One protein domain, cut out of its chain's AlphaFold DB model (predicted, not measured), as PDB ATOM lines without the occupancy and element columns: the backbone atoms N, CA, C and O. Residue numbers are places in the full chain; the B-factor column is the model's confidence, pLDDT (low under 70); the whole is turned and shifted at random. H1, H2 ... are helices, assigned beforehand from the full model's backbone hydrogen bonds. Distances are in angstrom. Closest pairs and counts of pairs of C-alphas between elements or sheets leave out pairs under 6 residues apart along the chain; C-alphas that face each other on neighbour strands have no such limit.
ATOM      1  N   ASP A  43      40.379  32.056   3.217       98.56
ATOM      2  CA  ASP A  43      41.568  32.465   2.460       98.56
ATOM      3  C   ASP A  43      42.777  32.634   3.381       98.56
ATOM      4  O   ASP A  43      43.858  32.092   3.135       98.56
ATOM      5  N   HIS A  44      42.588  33.379   4.474       98.56
ATOM      6  CA  HIS A  44      43.643  33.664   5.437       98.56
ATOM      7  C   HIS A  44      44.167  32.387   6.102       98.56
ATOM      8  O   HIS A  44      45.385  32.211   6.212       98.56
ATOM      9  N   TYR A  45      43.277  31.484   6.524       98.50
ATOM     10  CA  TYR A  45      43.679  30.215   7.128       98.50
ATOM     11  C   TYR A  45      44.372  29.294   6.136       98.50
ATOM     12  O   TYR A  45      45.383  28.690   6.495       98.50
ATOM     13  N   TRP A  46      43.889  29.213   4.896       98.75
ATOM     14  CA  TRP A  46      44.536  28.424   3.859       98.75
ATOM     15  C   TRP A  46      45.960  28.921   3.599       98.75
ATOM     16  O   TRP A  46      46.906  28.142   3.714       98.75
ATOM     17  N   ILE A  47      46.138  30.227   3.364       98.69
ATOM     18  CA  ILE A  47      47.455  30.849   3.146       98.69
ATOM     19  C   ILE A  47      48.383  30.604   4.342       98.69
ATOM     20  O   ILE A  47      49.539  30.213   4.163       98.69
ATOM     21  N   LYS A  48      47.887  30.792   5.571       98.31
ATOM     22  CA  LYS A  48      48.646  30.527   6.803       98.31
ATOM     23  C   LYS A  48      49.087  29.067   6.897       98.31
ATOM     24  O   LYS A  48      50.224  28.798   7.270       98.31
ATOM     25  N   LEU A  49      48.196  28.134   6.568       98.19
ATOM     26  CA  LEU A  49      48.457  26.703   6.659       98.19
ATOM     27  C   LEU A  49      49.533  26.280   5.655       98.19
ATOM     28  O   LEU A  49      50.526  25.671   6.050       98.19
ATOM     29  N   ILE A  50      49.368  26.629   4.376       98.19
ATOM     30  CA  ILE A  50      50.249  26.124   3.310       98.19
ATOM     31  C   ILE A  50      51.588  26.869   3.208       98.19
ATOM     32  O   ILE A  50      52.530  26.365   2.601       98.19
ATOM     33  N   SER A  51      51.697  28.053   3.821       98.00
ATOM     34  CA  SER A  51      52.973  28.770   3.965       98.00
ATOM     35  C   SER A  51      53.849  28.230   5.101       98.00
ATOM     36  O   SER A  51      55.039  28.545   5.161       98.00
ATOM     37  N   GLY A  52      53.291  27.412   6.001       96.31
ATOM     38  CA  GLY A  52      54.008  26.881   7.156       96.31
ATOM     39  C   GLY A  52      55.149  25.928   6.781       96.31
ATOM     40  O   GLY A  52      55.025  25.097   5.885       96.31
ATOM     41  N   ASN A  53      56.253  25.981   7.531       91.44
ATOM     42  CA  ASN A  53      57.436  25.136   7.294       91.44
ATOM     43  C   ASN A  53      57.166  23.627   7.436       91.44
ATOM     44  O   ASN A  53      57.930  22.810   6.930       91.44
ATOM     45  N   THR A  54      56.097  23.246   8.134       92.88
ATOM     46  CA  THR A  54      55.681  21.849   8.319       92.88
ATOM     47  C   THR A  54      54.736  21.355   7.224       92.88
ATOM     48  O   THR A  54      54.403  20.168   7.204       92.88
ATOM     49  N   TYR A  55      54.279  22.235   6.326       95.69
ATOM     50  CA  TYR A  55      53.408  21.859   5.223       95.69
ATOM     51  C   TYR A  55      54.205  21.098   4.162       95.69
ATOM     52  O   TYR A  55      55.115  21.633   3.531       95.69
ATOM     53  N   LYS A  56      53.873  19.818   3.989       93.31
ATOM     54  CA  LYS A  56      54.535  18.950   3.015       93.31
ATOM     55  C   LYS A  56      53.970  19.192   1.622       93.31
ATOM     56  O   LYS A  56      52.752  19.145   1.437       93.31
ATOM     57  N   THR A  57      54.862  19.355   0.657       94.94
ATOM     58  CA  THR A  57      54.536  19.553  -0.754       94.94
ATOM     59  C   THR A  57      55.121  18.448  -1.623       94.94
ATOM     60  O   THR A  57      56.044  17.738  -1.224       94.94
ATOM     61  N   ASP A  58      54.571  18.324  -2.824       93.69
ATOM     62  CA  ASP A  58      55.232  17.711  -3.973       93.69
ATOM     63  C   ASP A  58      55.069  18.623  -5.199       93.69
ATOM     64  O   ASP A  58      54.499  19.712  -5.094       93.69
ATOM     65  N   ALA A  59      55.544  18.184  -6.367       93.25
ATOM     66  CA  ALA A  59      55.508  18.975  -7.598       93.25
ATOM     67  C   ALA A  59      54.112  19.540  -7.942       93.25
ATOM     68  O   ALA A  59      54.014  20.595  -8.567       93.25
ATOM     69  N   ARG A  60      53.027  18.882  -7.509       94.25
ATOM     70  CA  ARG A  60      51.646  19.244  -7.859       94.25
ATOM     71  C   ARG A  60      51.110  20.419  -7.052       94.25
ATOM     72  O   ARG A  60      50.232  21.112  -7.550       94.25
ATOM     73  N   ASN A  61      51.604  20.644  -5.830       95.81
ATOM     74  CA  ASN A  61      51.146  21.730  -4.950       95.81
ATOM     75  C   ASN A  61      52.270  22.655  -4.440       95.81
ATOM     76  O   ASN A  61      52.023  23.568  -3.656       95.81
ATOM     77  N   GLU A  62      53.513  22.443  -4.865       96.56
ATOM     78  CA  GLU A  62      54.651  23.258  -4.433       96.56
ATOM     79  C   GLU A  62      54.514  24.730  -4.845       96.56
ATOM     80  O   GLU A  62      54.841  25.629  -4.068       96.56
ATOM     81  N   HIS A  63      53.970  24.996  -6.035       96.62
ATOM     82  CA  HIS A  63      53.772  26.360  -6.530       96.62
ATOM     83  C   HIS A  63      52.838  27.173  -5.622       96.62
ATOM     84  O   HIS A  63      53.173  28.305  -5.273       96.62
ATOM     85  N   SER A  64      51.702  26.602  -5.199       97.12
ATOM     86  CA  SER A  64      50.796  27.281  -4.262       97.12
ATOM     87  C   SER A  64      51.456  27.538  -2.910       97.12
ATOM     88  O   SER A  64      51.340  28.641  -2.378       97.12
ATOM     89  N   ALA A  65      52.194  26.566  -2.373       97.88
ATOM     90  CA  ALA A  65      52.896  26.728  -1.102       97.88
ATOM     91  C   ALA A  65      53.979  27.820  -1.161       97.88
ATOM     92  O   ALA A  65      54.078  28.647  -0.254       97.88
ATOM     93  N   ASN A  66      54.773  27.868  -2.236       97.69
ATOM     94  CA  ASN A  66      55.807  28.888  -2.417       97.69
ATOM     95  C   ASN A  66      55.210  30.287  -2.583       97.69
ATOM     96  O   ASN A  66      55.686  31.237  -1.964       97.69
ATOM     97  N   LEU A  67      54.128  30.414  -3.353       98.19
ATOM     98  CA  LEU A  67      53.410  31.677  -3.466       98.19
ATOM     99  C   LEU A  67      52.814  32.108  -2.119       98.19
ATOM    100  O   LEU A  67      52.944  33.269  -1.748       98.19
ATOM    101  N   ALA A  68      52.234  31.190  -1.344       98.31
ATOM    102  CA  ALA A  68      51.726  31.501  -0.012       98.31
ATOM    103  C   ALA A  68      52.825  31.986   0.943       98.31
ATOM    104  O   ALA A  68      52.601  32.950   1.675       98.31
ATOM    105  N   LYS A  69      54.024  31.382   0.908       98.31
ATOM    106  CA  LYS A  69      55.197  31.870   1.661       98.31
ATOM    107  C   LYS A  69      55.538  33.314   1.305       98.31
ATOM    108  O   LYS A  69      55.826  34.099   2.200       98.31
ATOM    109  N   SER A  70      55.448  33.682   0.032       98.12
ATOM    110  CA  SER A  70      55.660  35.065  -0.405       98.12
ATOM    111  C   SER A  70      54.492  35.990  -0.040       98.12
ATOM    112  O   SER A  70      54.700  37.142   0.328       98.12
ATOM    113  N   LEU A  71      53.248  35.508  -0.081       98.19
ATOM    114  CA  LEU A  71      52.078  36.296   0.320       98.19
ATOM    115  C   LEU A  71      52.153  36.692   1.799       98.19
ATOM    116  O   LEU A  71      51.876  37.842   2.135       98.19
ATOM    117  N   VAL A  72      52.581  35.787   2.686       97.75
ATOM    118  CA  VAL A  72      52.686  36.095   4.123       97.75
ATOM    119  C   VAL A  72      53.797  37.091   4.463       97.75
ATOM    120  O   VAL A  72      53.769  37.654   5.556       97.75
ATOM    121  N   THR A  73      54.737  37.379   3.552       97.50
ATOM    122  CA  THR A  73      55.717  38.463   3.754       97.50
ATOM    123  C   THR A  73      55.137  39.845   3.453       97.50
ATOM    124  O   THR A  73      55.740  40.854   3.818       97.50
ATOM    125  N   ILE A  74      53.970  39.929   2.802       97.94
ATOM    126  CA  ILE A  74      53.309  41.203   2.514       97.94
ATOM    127  C   ILE A  74      52.649  41.743   3.798       97.94
ATOM    128  O   ILE A  74      51.767  41.082   4.359       97.94
ATOM    129  N   PRO A  75      52.985  42.966   4.265       97.50
ATOM    130  CA  PRO A  75      52.578  43.433   5.592       97.50
ATOM    131  C   PRO A  75      51.069  43.451   5.856       97.50
ATOM    132  O   PRO A  75      50.641  43.180   6.978       97.50
ATOM    133  N   PHE A  76      50.243  43.791   4.861       97.12
ATOM    134  CA  PHE A  76      48.791  43.816   5.059       97.12
ATOM    135  C   PHE A  76      48.194  42.404   5.115       97.12
ATOM    136  O   PHE A  76      47.279  42.182   5.903       97.12
ATOM    137  N   ILE A  77      48.734  41.447   4.350       97.69
ATOM    138  CA  ILE A  77      48.313  40.039   4.396       97.69
ATOM    139  C   ILE A  77      48.655  39.456   5.759       97.69
ATOM    140  O   ILE A  77      47.775  38.921   6.429       97.69
ATOM    141  N   TYR A  78      49.898  39.642   6.213       97.62
ATOM    142  CA  TYR A  78      50.330  39.210   7.540       97.62
ATOM    143  C   TYR A  78      49.396  39.734   8.642       97.62
ATOM    144  O   TYR A  78      48.921  38.973   9.484       97.62
ATOM    145  N   LYS A  79      49.062  41.033   8.601       97.62
ATOM    146  CA  LYS A  79      48.133  41.658   9.555       97.62
ATOM    147  C   LYS A  79      46.713  41.097   9.471       97.62
ATOM    148  O   LYS A  79      46.074  40.988  10.512       97.62
ATOM    149  N   LYS A  80      46.203  40.794   8.271       97.19
ATOM    150  CA  LYS A  80      44.871  40.195   8.090       97.19
ATOM    151  C   LYS A  80      44.839  38.784   8.682       97.19
ATOM    152  O   LYS A  80      44.014  38.532   9.547       97.19
ATOM    153  N   ILE A  81      45.818  37.942   8.344       97.25
ATOM    154  CA  ILE A  81      45.962  36.579   8.883       97.25
ATOM    155  C   ILE A  81      46.067  36.572  10.412       97.25
ATOM    156  O   ILE A  81      45.464  35.727  11.066       97.25
ATOM    157  N   ALA A  82      46.824  37.505  10.998       96.31
ATOM    158  CA  ALA A  82      46.984  37.593  12.449       96.31
ATOM    159  C   ALA A  82      45.696  38.003  13.191       96.31
ATOM    160  O   ALA A  82      45.597  37.774  14.393       96.31
ATOM    161  N   LYS A  83      44.738  38.630  12.497       95.75
ATOM    162  CA  LYS A  83      43.446  39.059  13.053       95.75
ATOM    163  C   LYS A  83      42.315  38.070  12.793       95.75
ATOM    164  O   LYS A  83      41.249  38.241  13.374       95.75
ATOM    165  N   THR A  84      42.518  37.098  11.909       95.12
ATOM    166  CA  THR A  84      41.521  36.075  11.606       95.12
ATOM    167  C   THR A  84      41.298  35.193  12.829       95.12
ATOM    168  O   THR A  84      42.240  34.571  13.320       95.12
ATOM    169  N   ASP A  85      40.051  35.131  13.283       93.50
ATOM    170  CA  ASP A  85      39.618  34.296  14.400       93.50
ATOM    171  C   ASP A  85      38.277  33.639  14.051       93.50
ATOM    172  O   ASP A  85      37.200  34.157  14.339       93.50
ATOM    173  N   ASN A  86      38.354  32.528  13.316       96.00
ATOM    174  CA  ASN A  86      37.194  31.766  12.864       96.00
ATOM    175  C   ASN A  86      37.548  30.276  12.823       96.00
ATOM    176  O   ASN A  86      37.994  29.735  11.807       96.00
ATOM    177  N   SER A  87      37.352  29.602  13.956       96.88
ATOM    178  CA  SER A  87      37.718  28.192  14.140       96.88
ATOM    179  C   SER A  87      37.067  27.250  13.121       96.88
ATOM    180  O   SER A  87      37.677  26.252  12.739       96.88
ATOM    181  N   ARG A  88      35.869  27.586  12.621       97.75
ATOM    182  CA  ARG A  88      35.181  26.802  11.586       97.75
ATOM    183  C   ARG A  88      35.946  26.831  10.269       97.75
ATOM    184  O   ARG A  88      36.173  25.784   9.672       97.75
ATOM    185  N   MET A  89      36.379  28.010   9.822       98.31
ATOM    186  CA  MET A  89      37.141  28.138   8.574       98.31
ATOM    187  C   MET A  89      38.564  27.592   8.703       98.31
ATOM    188  O   MET A  89      39.108  27.054   7.738       98.31
ATOM    189  N   GLU A  90      39.146  27.643   9.903       98.44
ATOM    190  CA  GLU A  90      40.391  26.929  10.192       98.44
ATOM    191  C   GLU A  90      40.229  25.413   9.996       98.44
ATOM    192  O   GLU A  90      41.095  24.762   9.409       98.44
ATOM    193  N   GLU A  91      39.119  24.842  10.467       98.44
ATOM    194  CA  GLU A  91      38.820  23.421  10.297       98.44
ATOM    195  C   GLU A  91      38.568  23.058   8.827       98.44
ATOM    196  O   GLU A  91      39.129  22.071   8.350       98.44
ATOM    197  N   VAL A  92      37.841  23.889   8.068       98.62
ATOM    198  CA  VAL A  92      37.696  23.712   6.609       98.62
ATOM    199  C   VAL A  92      39.069  23.680   5.928       98.62
ATOM    200  O   VAL A  92      39.346  22.759   5.160       98.62
ATOM    201  N   ALA A  93      39.961  24.629   6.239       98.50
ATOM    202  CA  ALA A  93      41.310  24.660   5.670       98.50
ATOM    203  C   ALA A  93      42.113  23.391   6.012       98.50
ATOM    204  O   ALA A  93      42.819  22.855   5.154       98.50
ATOM    205  N   LYS A  94      41.978  22.872   7.240       98.44
ATOM    206  CA  LYS A  94      42.603  21.606   7.655       98.44
ATOM    207  C   LYS A  94      42.063  20.420   6.860       98.44
ATOM    208  O   LYS A  94      42.869  19.625   6.384       98.44
ATOM    209  N   ILE A  95      40.748  20.320   6.660       98.50
ATOM    210  CA  ILE A  95      40.146  19.248   5.850       98.50
ATOM    211  C   ILE A  95      40.655  19.330   4.407       98.50
ATOM    212  O   ILE A  95      41.159  18.339   3.881       98.50
ATOM    213  N   MET A  96      40.631  20.521   3.798       98.44
ATOM    214  CA  MET A  96      41.143  20.730   2.439       98.44
ATOM    215  C   MET A  96      42.640  20.410   2.317       98.44
ATOM    216  O   MET A  96      43.096  19.961   1.270       98.44
ATOM    217  N   SER A  97      43.425  20.570   3.388       97.69
ATOM    218  CA  SER A  97      44.855  20.223   3.389       97.69
ATOM    219  C   SER A  97      45.133  18.713   3.339       97.69
ATOM    220  O   SER A  97      46.264  18.303   3.061       97.69
ATOM    221  N   CYS A  98      44.107  17.890   3.577       96.88
ATOM    222  CA  CYS A  98      44.156  16.434   3.463       96.88
ATOM    223  C   CYS A  98      43.736  15.926   2.074       96.88
ATOM    224  O   CYS A  98      43.906  14.741   1.796       96.88
ATOM    225  N   GLU A  99      43.209  16.798   1.207       96.75
ATOM    226  CA  GLU A  99      42.794  16.432  -0.149       96.75
ATOM    227  C   GLU A  99      43.970  16.017  -1.036       96.75
ATOM    228  O   GLU A  99      45.141  16.230  -0.715       96.75
ATOM    229  N   HIS A 100      43.674  15.453  -2.204       95.38
ATOM    230  CA  HIS A 100      44.710  15.174  -3.194       95.38
ATOM    231  C   HIS A 100      45.484  16.453  -3.579       95.38
ATOM    232  O   HIS A 100      44.901  17.524  -3.735       95.38
ATOM    233  N   ARG A 101      46.805  16.359  -3.792       95.31
ATOM    234  CA  ARG A 101      47.682  17.530  -4.008       95.31
ATOM    235  C   ARG A 101      47.266  18.407  -5.189       95.31
ATOM    236  O   ARG A 101      47.311  19.627  -5.080       95.31
ATOM    237  N   THR A 102      46.777  17.806  -6.270       94.62
ATOM    238  CA  THR A 102      46.208  18.552  -7.406       94.62
ATOM    239  C   THR A 102      44.972  19.366  -6.999       94.62
ATOM    240  O   THR A 102      44.828  20.501  -7.433       94.62
ATOM    241  N   LEU A 103      44.107  18.842  -6.121       96.19
ATOM    242  CA  LEU A 103      42.940  19.584  -5.626       96.19
ATOM    243  C   LEU A 103      43.358  20.735  -4.712       96.19
ATOM    244  O   LEU A 103      42.800  21.820  -4.813       96.19
ATOM    245  N   GLN A 104      44.377  20.533  -3.875       97.38
ATOM    246  CA  GLN A 104      44.947  21.598  -3.043       97.38
ATOM    247  C   GLN A 104      45.493  22.750  -3.898       97.38
ATOM    248  O   GLN A 104      45.306  23.921  -3.567       97.38
ATOM    249  N   GLN A 105      46.144  22.427  -5.017       96.38
ATOM    250  CA  GLN A 105      46.624  23.403  -5.990       96.38
ATOM    251  C   GLN A 105      45.454  24.168  -6.627       96.38
ATOM    252  O   GLN A 105      45.438  25.395  -6.588       96.38
ATOM    253  N   THR A 106      44.430  23.473  -7.127       96.69
ATOM    254  CA  THR A 106      43.235  24.112  -7.704       96.69
ATOM    255  C   THR A 106      42.479  24.971  -6.684       96.69
ATOM    256  O   THR A 106      42.056  26.085  -6.992       96.69
ATOM    257  N   PHE A 107      42.357  24.499  -5.443       98.00
ATOM    258  CA  PHE A 107      41.762  25.250  -4.340       98.00
ATOM    259  C   PHE A 107      42.573  26.504  -3.995       98.00
ATOM    260  O   PHE A 107      42.000  27.565  -3.754       98.00
ATOM    261  N   SER A 108      43.902  26.433  -4.071       98.25
ATOM    262  CA  SER A 108      44.759  27.609  -3.896       98.25
ATOM    263  C   SER A 108      44.513  28.666  -4.972       98.25
ATOM    264  O   SER A 108      44.479  29.849  -4.647       98.25
ATOM    265  N   SER A 109      44.258  28.270  -6.223       97.50
ATOM    266  CA  SER A 109      43.875  29.211  -7.286       97.50
ATOM    267  C   SER A 109      42.579  29.963  -6.953       97.50
ATOM    268  O   SER A 109      42.480  31.161  -7.221       97.50
ATOM    269  N   LEU A 110      41.596  29.294  -6.330       98.25
ATOM    270  CA  LEU A 110      40.378  29.941  -5.826       98.25
ATOM    271  C   LEU A 110      40.691  30.949  -4.719       98.25
ATOM    272  O   LEU A 110      40.284  32.105  -4.825       98.25
ATOM    273  N   VAL A 111      41.429  30.520  -3.694       98.56
ATOM    274  CA  VAL A 111      41.791  31.363  -2.544       98.56
ATOM    275  C   VAL A 111      42.572  32.602  -2.985       98.56
ATOM    276  O   VAL A 111      42.264  33.721  -2.586       98.56
ATOM    277  N   PHE A 112      43.565  32.439  -3.857       98.44
ATOM    278  CA  PHE A 112      44.391  33.554  -4.323       98.44
ATOM    279  C   PHE A 112      43.601  34.539  -5.182       98.44
ATOM    280  O   PHE A 112      43.769  35.753  -5.038       98.44
ATOM    281  N   TYR A 113      42.701  34.037  -6.029       98.19
ATOM    282  CA  TYR A 113      41.822  34.893  -6.815       98.19
ATOM    283  C   TYR A 113      40.830  35.658  -5.926       98.19
ATOM    284  O   TYR A 113      40.645  36.862  -6.104       98.19
ATOM    285  N   HIS A 114      40.221  34.993  -4.939       98.38
ATOM    286  CA  HIS A 114      39.287  35.631  -4.012       98.38
ATOM    287  C   HIS A 114      39.979  36.674  -3.115       98.38
ATOM    288  O   HIS A 114      39.465  37.787  -2.952       98.38
ATOM    289  N   LEU A 115      41.197  36.391  -2.639       97.75
ATOM    290  CA  LEU A 115      42.041  37.366  -1.945       97.75
ATOM    291  C   LEU A 115      42.264  38.618  -2.805       97.75
ATOM    292  O   LEU A 115      42.060  39.736  -2.332       97.75
ATOM    293  N   GLN A 116      42.665  38.449  -4.069       96.50
ATOM    294  CA  GLN A 116      42.878  39.571  -4.985       96.50
ATOM    295  C   GLN A 116      41.582  40.362  -5.216       96.50
ATOM    296  O   GLN A 116      41.594  41.590  -5.145       96.50
ATOM    297  N   LEU A 117      40.461  39.668  -5.431       96.94
ATOM    298  CA  LEU A 117      39.145  40.265  -5.678       96.94
ATOM    299  C   LEU A 117      38.635  41.113  -4.501       96.94
ATOM    300  O   LEU A 117      37.889  42.073  -4.706       96.94
ATOM    301  N   THR A 118      39.006  40.751  -3.273       96.69
ATOM    302  CA  THR A 118      38.548  41.415  -2.042       96.69
ATOM    303  C   THR A 118      39.526  42.460  -1.501       96.69
ATOM    304  O   THR A 118      39.182  43.203  -0.579       96.69
ATOM    305  N   CYS A 119      40.723  42.563  -2.081       96.19
ATOM    306  CA  CYS A 119      41.673  43.633  -1.798       96.19
ATOM    307  C   CYS A 119      41.171  44.987  -2.325       96.19
ATOM    308  O   CYS A 119      40.515  45.059  -3.364       96.19
ATOM    309  N   ASN A 120      41.519  46.075  -1.632       96.31
ATOM    310  CA  ASN A 120      41.319  47.427  -2.172       96.31
ATOM    311  C   ASN A 120      42.335  47.741  -3.287       96.31
ATOM    312  O   ASN A 120      43.315  47.021  -3.454       96.31
ATOM    313  N   GLU A 121      42.144  48.838  -4.024       96.00
ATOM    314  CA  GLU A 121      42.995  49.204  -5.172       96.00
ATOM    315  C   GLU A 121      44.497  49.240  -4.843       96.00
ATOM    316  O   GLU A 121      45.315  48.711  -5.595       96.00
ATOM    317  N   LYS A 122      44.876  49.803  -3.686       96.88
ATOM    318  CA  LYS A 122      46.284  49.876  -3.260       96.88
ATOM    319  C   LYS A 122      46.847  48.488  -2.964       96.88
ATOM    320  O   LYS A 122      47.961  48.175  -3.366       96.88
ATOM    321  N   GLU A 123      46.079  47.656  -2.265       97.31
ATOM    322  CA  GLU A 123      46.450  46.267  -1.981       97.31
ATOM    323  C   GLU A 123      46.581  45.450  -3.276       97.31
ATOM    324  O   GLU A 123      47.567  44.738  -3.447       97.31
ATOM    325  N   GLN A 124      45.652  45.607  -4.224       95.81
ATOM    326  CA  GLN A 124      45.708  44.942  -5.529       95.81
ATOM    327  C   GLN A 124      46.946  45.351  -6.330       95.81
ATOM    328  O   GLN A 124      47.593  44.493  -6.934       95.81
ATOM    329  N   GLN A 125      47.313  46.635  -6.306       96.00
ATOM    330  CA  GLN A 125      48.521  47.124  -6.968       96.00
ATOM    331  C   GLN A 125      49.784  46.522  -6.342       96.00
ATOM    332  O   GLN A 125      50.681  46.094  -7.065       96.00
ATOM    333  N   VAL A 126      49.842  46.425  -5.009       97.31
ATOM    334  CA  VAL A 126      50.949  45.750  -4.314       97.31
ATOM    335  C   VAL A 126      51.052  44.292  -4.761       97.31
ATOM    336  O   VAL A 126      52.145  43.854  -5.115       97.31
ATOM    337  N   LEU A 127      49.944  43.546  -4.801       96.62
ATOM    338  CA  LEU A 127      49.966  42.140  -5.223       96.62
ATOM    339  C   LEU A 127      50.380  41.983  -6.687       96.62
ATOM    340  O   LEU A 127      51.262  41.183  -6.989       96.62
ATOM    341  N   SER A 128      49.817  42.802  -7.573       94.88
ATOM    342  CA  SER A 128      50.117  42.767  -9.008       94.88
ATOM    343  C   SER A 128      51.583  43.093  -9.293       94.88
ATOM    344  O   SER A 128      52.201  42.441 -10.128       94.88
ATOM    345  N   ASN A 129      52.165  44.053  -8.570       96.12
ATOM    346  CA  ASN A 129      53.571  44.425  -8.734       96.12
ATOM    347  C   ASN A 129      54.539  43.352  -8.216       96.12
ATOM    348  O   ASN A 129      55.637  43.229  -8.749       96.12
ATOM    349  N   ASN A 130      54.162  42.599  -7.177       96.19
ATOM    350  CA  ASN A 130      55.032  41.570  -6.596       96.19
ATOM    351  C   ASN A 130      54.917  40.220  -7.319       96.19
ATOM    352  O   ASN A 130      55.910  39.505  -7.417       96.19
ATOM    353  N   PHE A 131      53.724  39.864  -7.806       96.38
ATOM    354  CA  PHE A 131      53.423  38.502  -8.271       96.38
ATOM    355  C   PHE A 131      52.837  38.431  -9.690       96.38
ATOM    356  O   PHE A 131      52.695  37.341 -10.239       96.38
ATOM    357  N   GLY A 132      52.515  39.573 -10.301       95.94
ATOM    358  CA  GLY A 132      51.794  39.661 -11.572       95.94
ATOM    359  C   GLY A 132      50.273  39.719 -11.393       95.94
ATOM    360  O   GLY A 132      49.729  39.288 -10.380       95.94
ATOM    361  N   ALA A 133      49.568  40.259 -12.391       92.69
ATOM    362  CA  ALA A 133      48.115  40.480 -12.328       92.69
ATOM    363  C   ALA A 133      47.284  39.184 -12.252       92.69
ATOM    364  O   ALA A 133      46.161  39.206 -11.752       92.69
ATOM    365  N   ASP A 134      47.850  38.072 -12.728       94.19
ATOM    366  CA  ASP A 134      47.209  36.758 -12.797       94.19
ATOM    367  C   ASP A 134      47.923  35.707 -11.924       94.19
ATOM    368  O   ASP A 134      47.915  34.519 -12.241       94.19
ATOM    369  N   PHE A 135      48.549  36.119 -10.813       95.62
ATOM    370  CA  PHE A 135      49.340  35.226  -9.948       95.62
ATOM    371  C   PHE A 135      48.551  34.033  -9.371       95.62
ATOM    372  O   PHE A 135      49.131  33.023  -8.979       95.62
ATOM    373  N   TYR A 136      47.222  34.136  -9.333       94.62
ATOM    374  CA  TYR A 136      46.310  33.067  -8.928       94.62
ATOM    375  C   TYR A 136      46.194  31.934  -9.963       94.62
ATOM    376  O   TYR A 136      45.633  30.886  -9.651       94.62
ATOM    377  N   ARG A 137      46.679  32.116 -11.200       94.19
ATOM    378  CA  ARG A 137      46.681  31.071 -12.234       94.19
ATOM    379  C   ARG A 137      47.850  30.131 -12.014       94.19
ATOM    380  O   ARG A 137      48.928  30.290 -12.585       94.19
ATOM    381  N   LEU A 138      47.622  29.148 -11.160       92.56
ATOM    382  CA  LEU A 138      48.639  28.173 -10.818       92.56
ATOM    383  C   LEU A 138      48.738  27.065 -11.877       92.56
ATOM    384  O   LEU A 138      47.710  26.658 -12.426       92.56
ATOM    385  N   PRO A 139      49.945  26.538 -12.151       88.94
ATOM    386  CA  PRO A 139      50.102  25.419 -13.067       88.94
ATOM    387  C   PRO A 139      49.472  24.157 -12.471       88.94
ATOM    388  O   PRO A 139      49.640  23.874 -11.280       88.94
ATOM    389  N   LEU A 140      48.772  23.400 -13.313       81.88
ATOM    390  CA  LEU A 140      48.348  22.034 -13.018       81.88
ATOM    391  C   LEU A 140      49.333  21.088 -13.711       81.88
ATOM    392  O   LEU A 140      49.584  21.235 -14.907       81.88
ATOM    393  N   ILE A 141      49.916  20.175 -12.932       71.81
ATOM    394  CA  ILE A 141      50.924  19.193 -13.355       71.81
ATOM    395  C   ILE A 141      50.372  17.795 -13.097       71.81
ATOM    396  O   ILE A 141      49.798  17.590 -11.998       71.81
TER     397      ILE A 141
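Overview. This is residues 43 to 141 of the 141 residues of an uncharacterized protein of Dorea sp. 5-2 (UniProt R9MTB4). The longest helix, H5, and H2 lie side by side at a shallow tilt, and the short H1 sits in the middle of the domain, packed on both, with H3 and H4 on its other sides. H6 turns back beyond the end of H5, and residues 132 to 141 run back past H5 and H2 as a tail. The 99 printed residues hold six named helices, H1 to H6 in chain order, and no named strand: the class is all helix. The whole is compact, with a radius of gyration of the C-alphas of 12.6 A and spans of 35 by 31 by 21 A.

Along the chain. H5, residues 101 to 118, is 25.6 A long, from C-alpha 101 at (47.682, 17.530, -4.008) to C-alpha 118 at (38.548, 41.415, -2.042). H1 is residues 43 to 50, beginning at C-alpha 43 (41.568, 32.465, 2.460), 10.8 A; H2, 62 to 71, 14.1 A; H3, 75 to 83, 12.6 A; H4, 87 to 96, 14.3 A; H6, 121 to 131, 15.3 A.

Arrangement. H5, with residues 108 to 115 alone, touches H1, the hub; the closest C-alphas, of Asp 43 and Val 111, are 5.1 A apart. H1 also touches H2 at Ile 50 and Ala 65, 5.2 A between C-alphas, H3 at His 44 and Ile 81, 5.1 A, and H4 at Trp 46 and Ala 93, 5.3 A. H2 touches residues 105 to 109 of H5 at a shallow tilt of 28 degrees, the same way, closest at the C-alphas of Ser 64 and Gln 105, 6.0 A. H6 is near H2 but apart from H1 and H4. In the six helices every O i to N i+4 pair is within hydrogen-bond range.

Size, cuts and confidence. The C-alphas of His 100 and Lys 122, the farthest apart, are 34.7 A apart. The printed part has no cut; the link H1 to H2 is long, the others tight. No printed residue is under 70 in pLDDT.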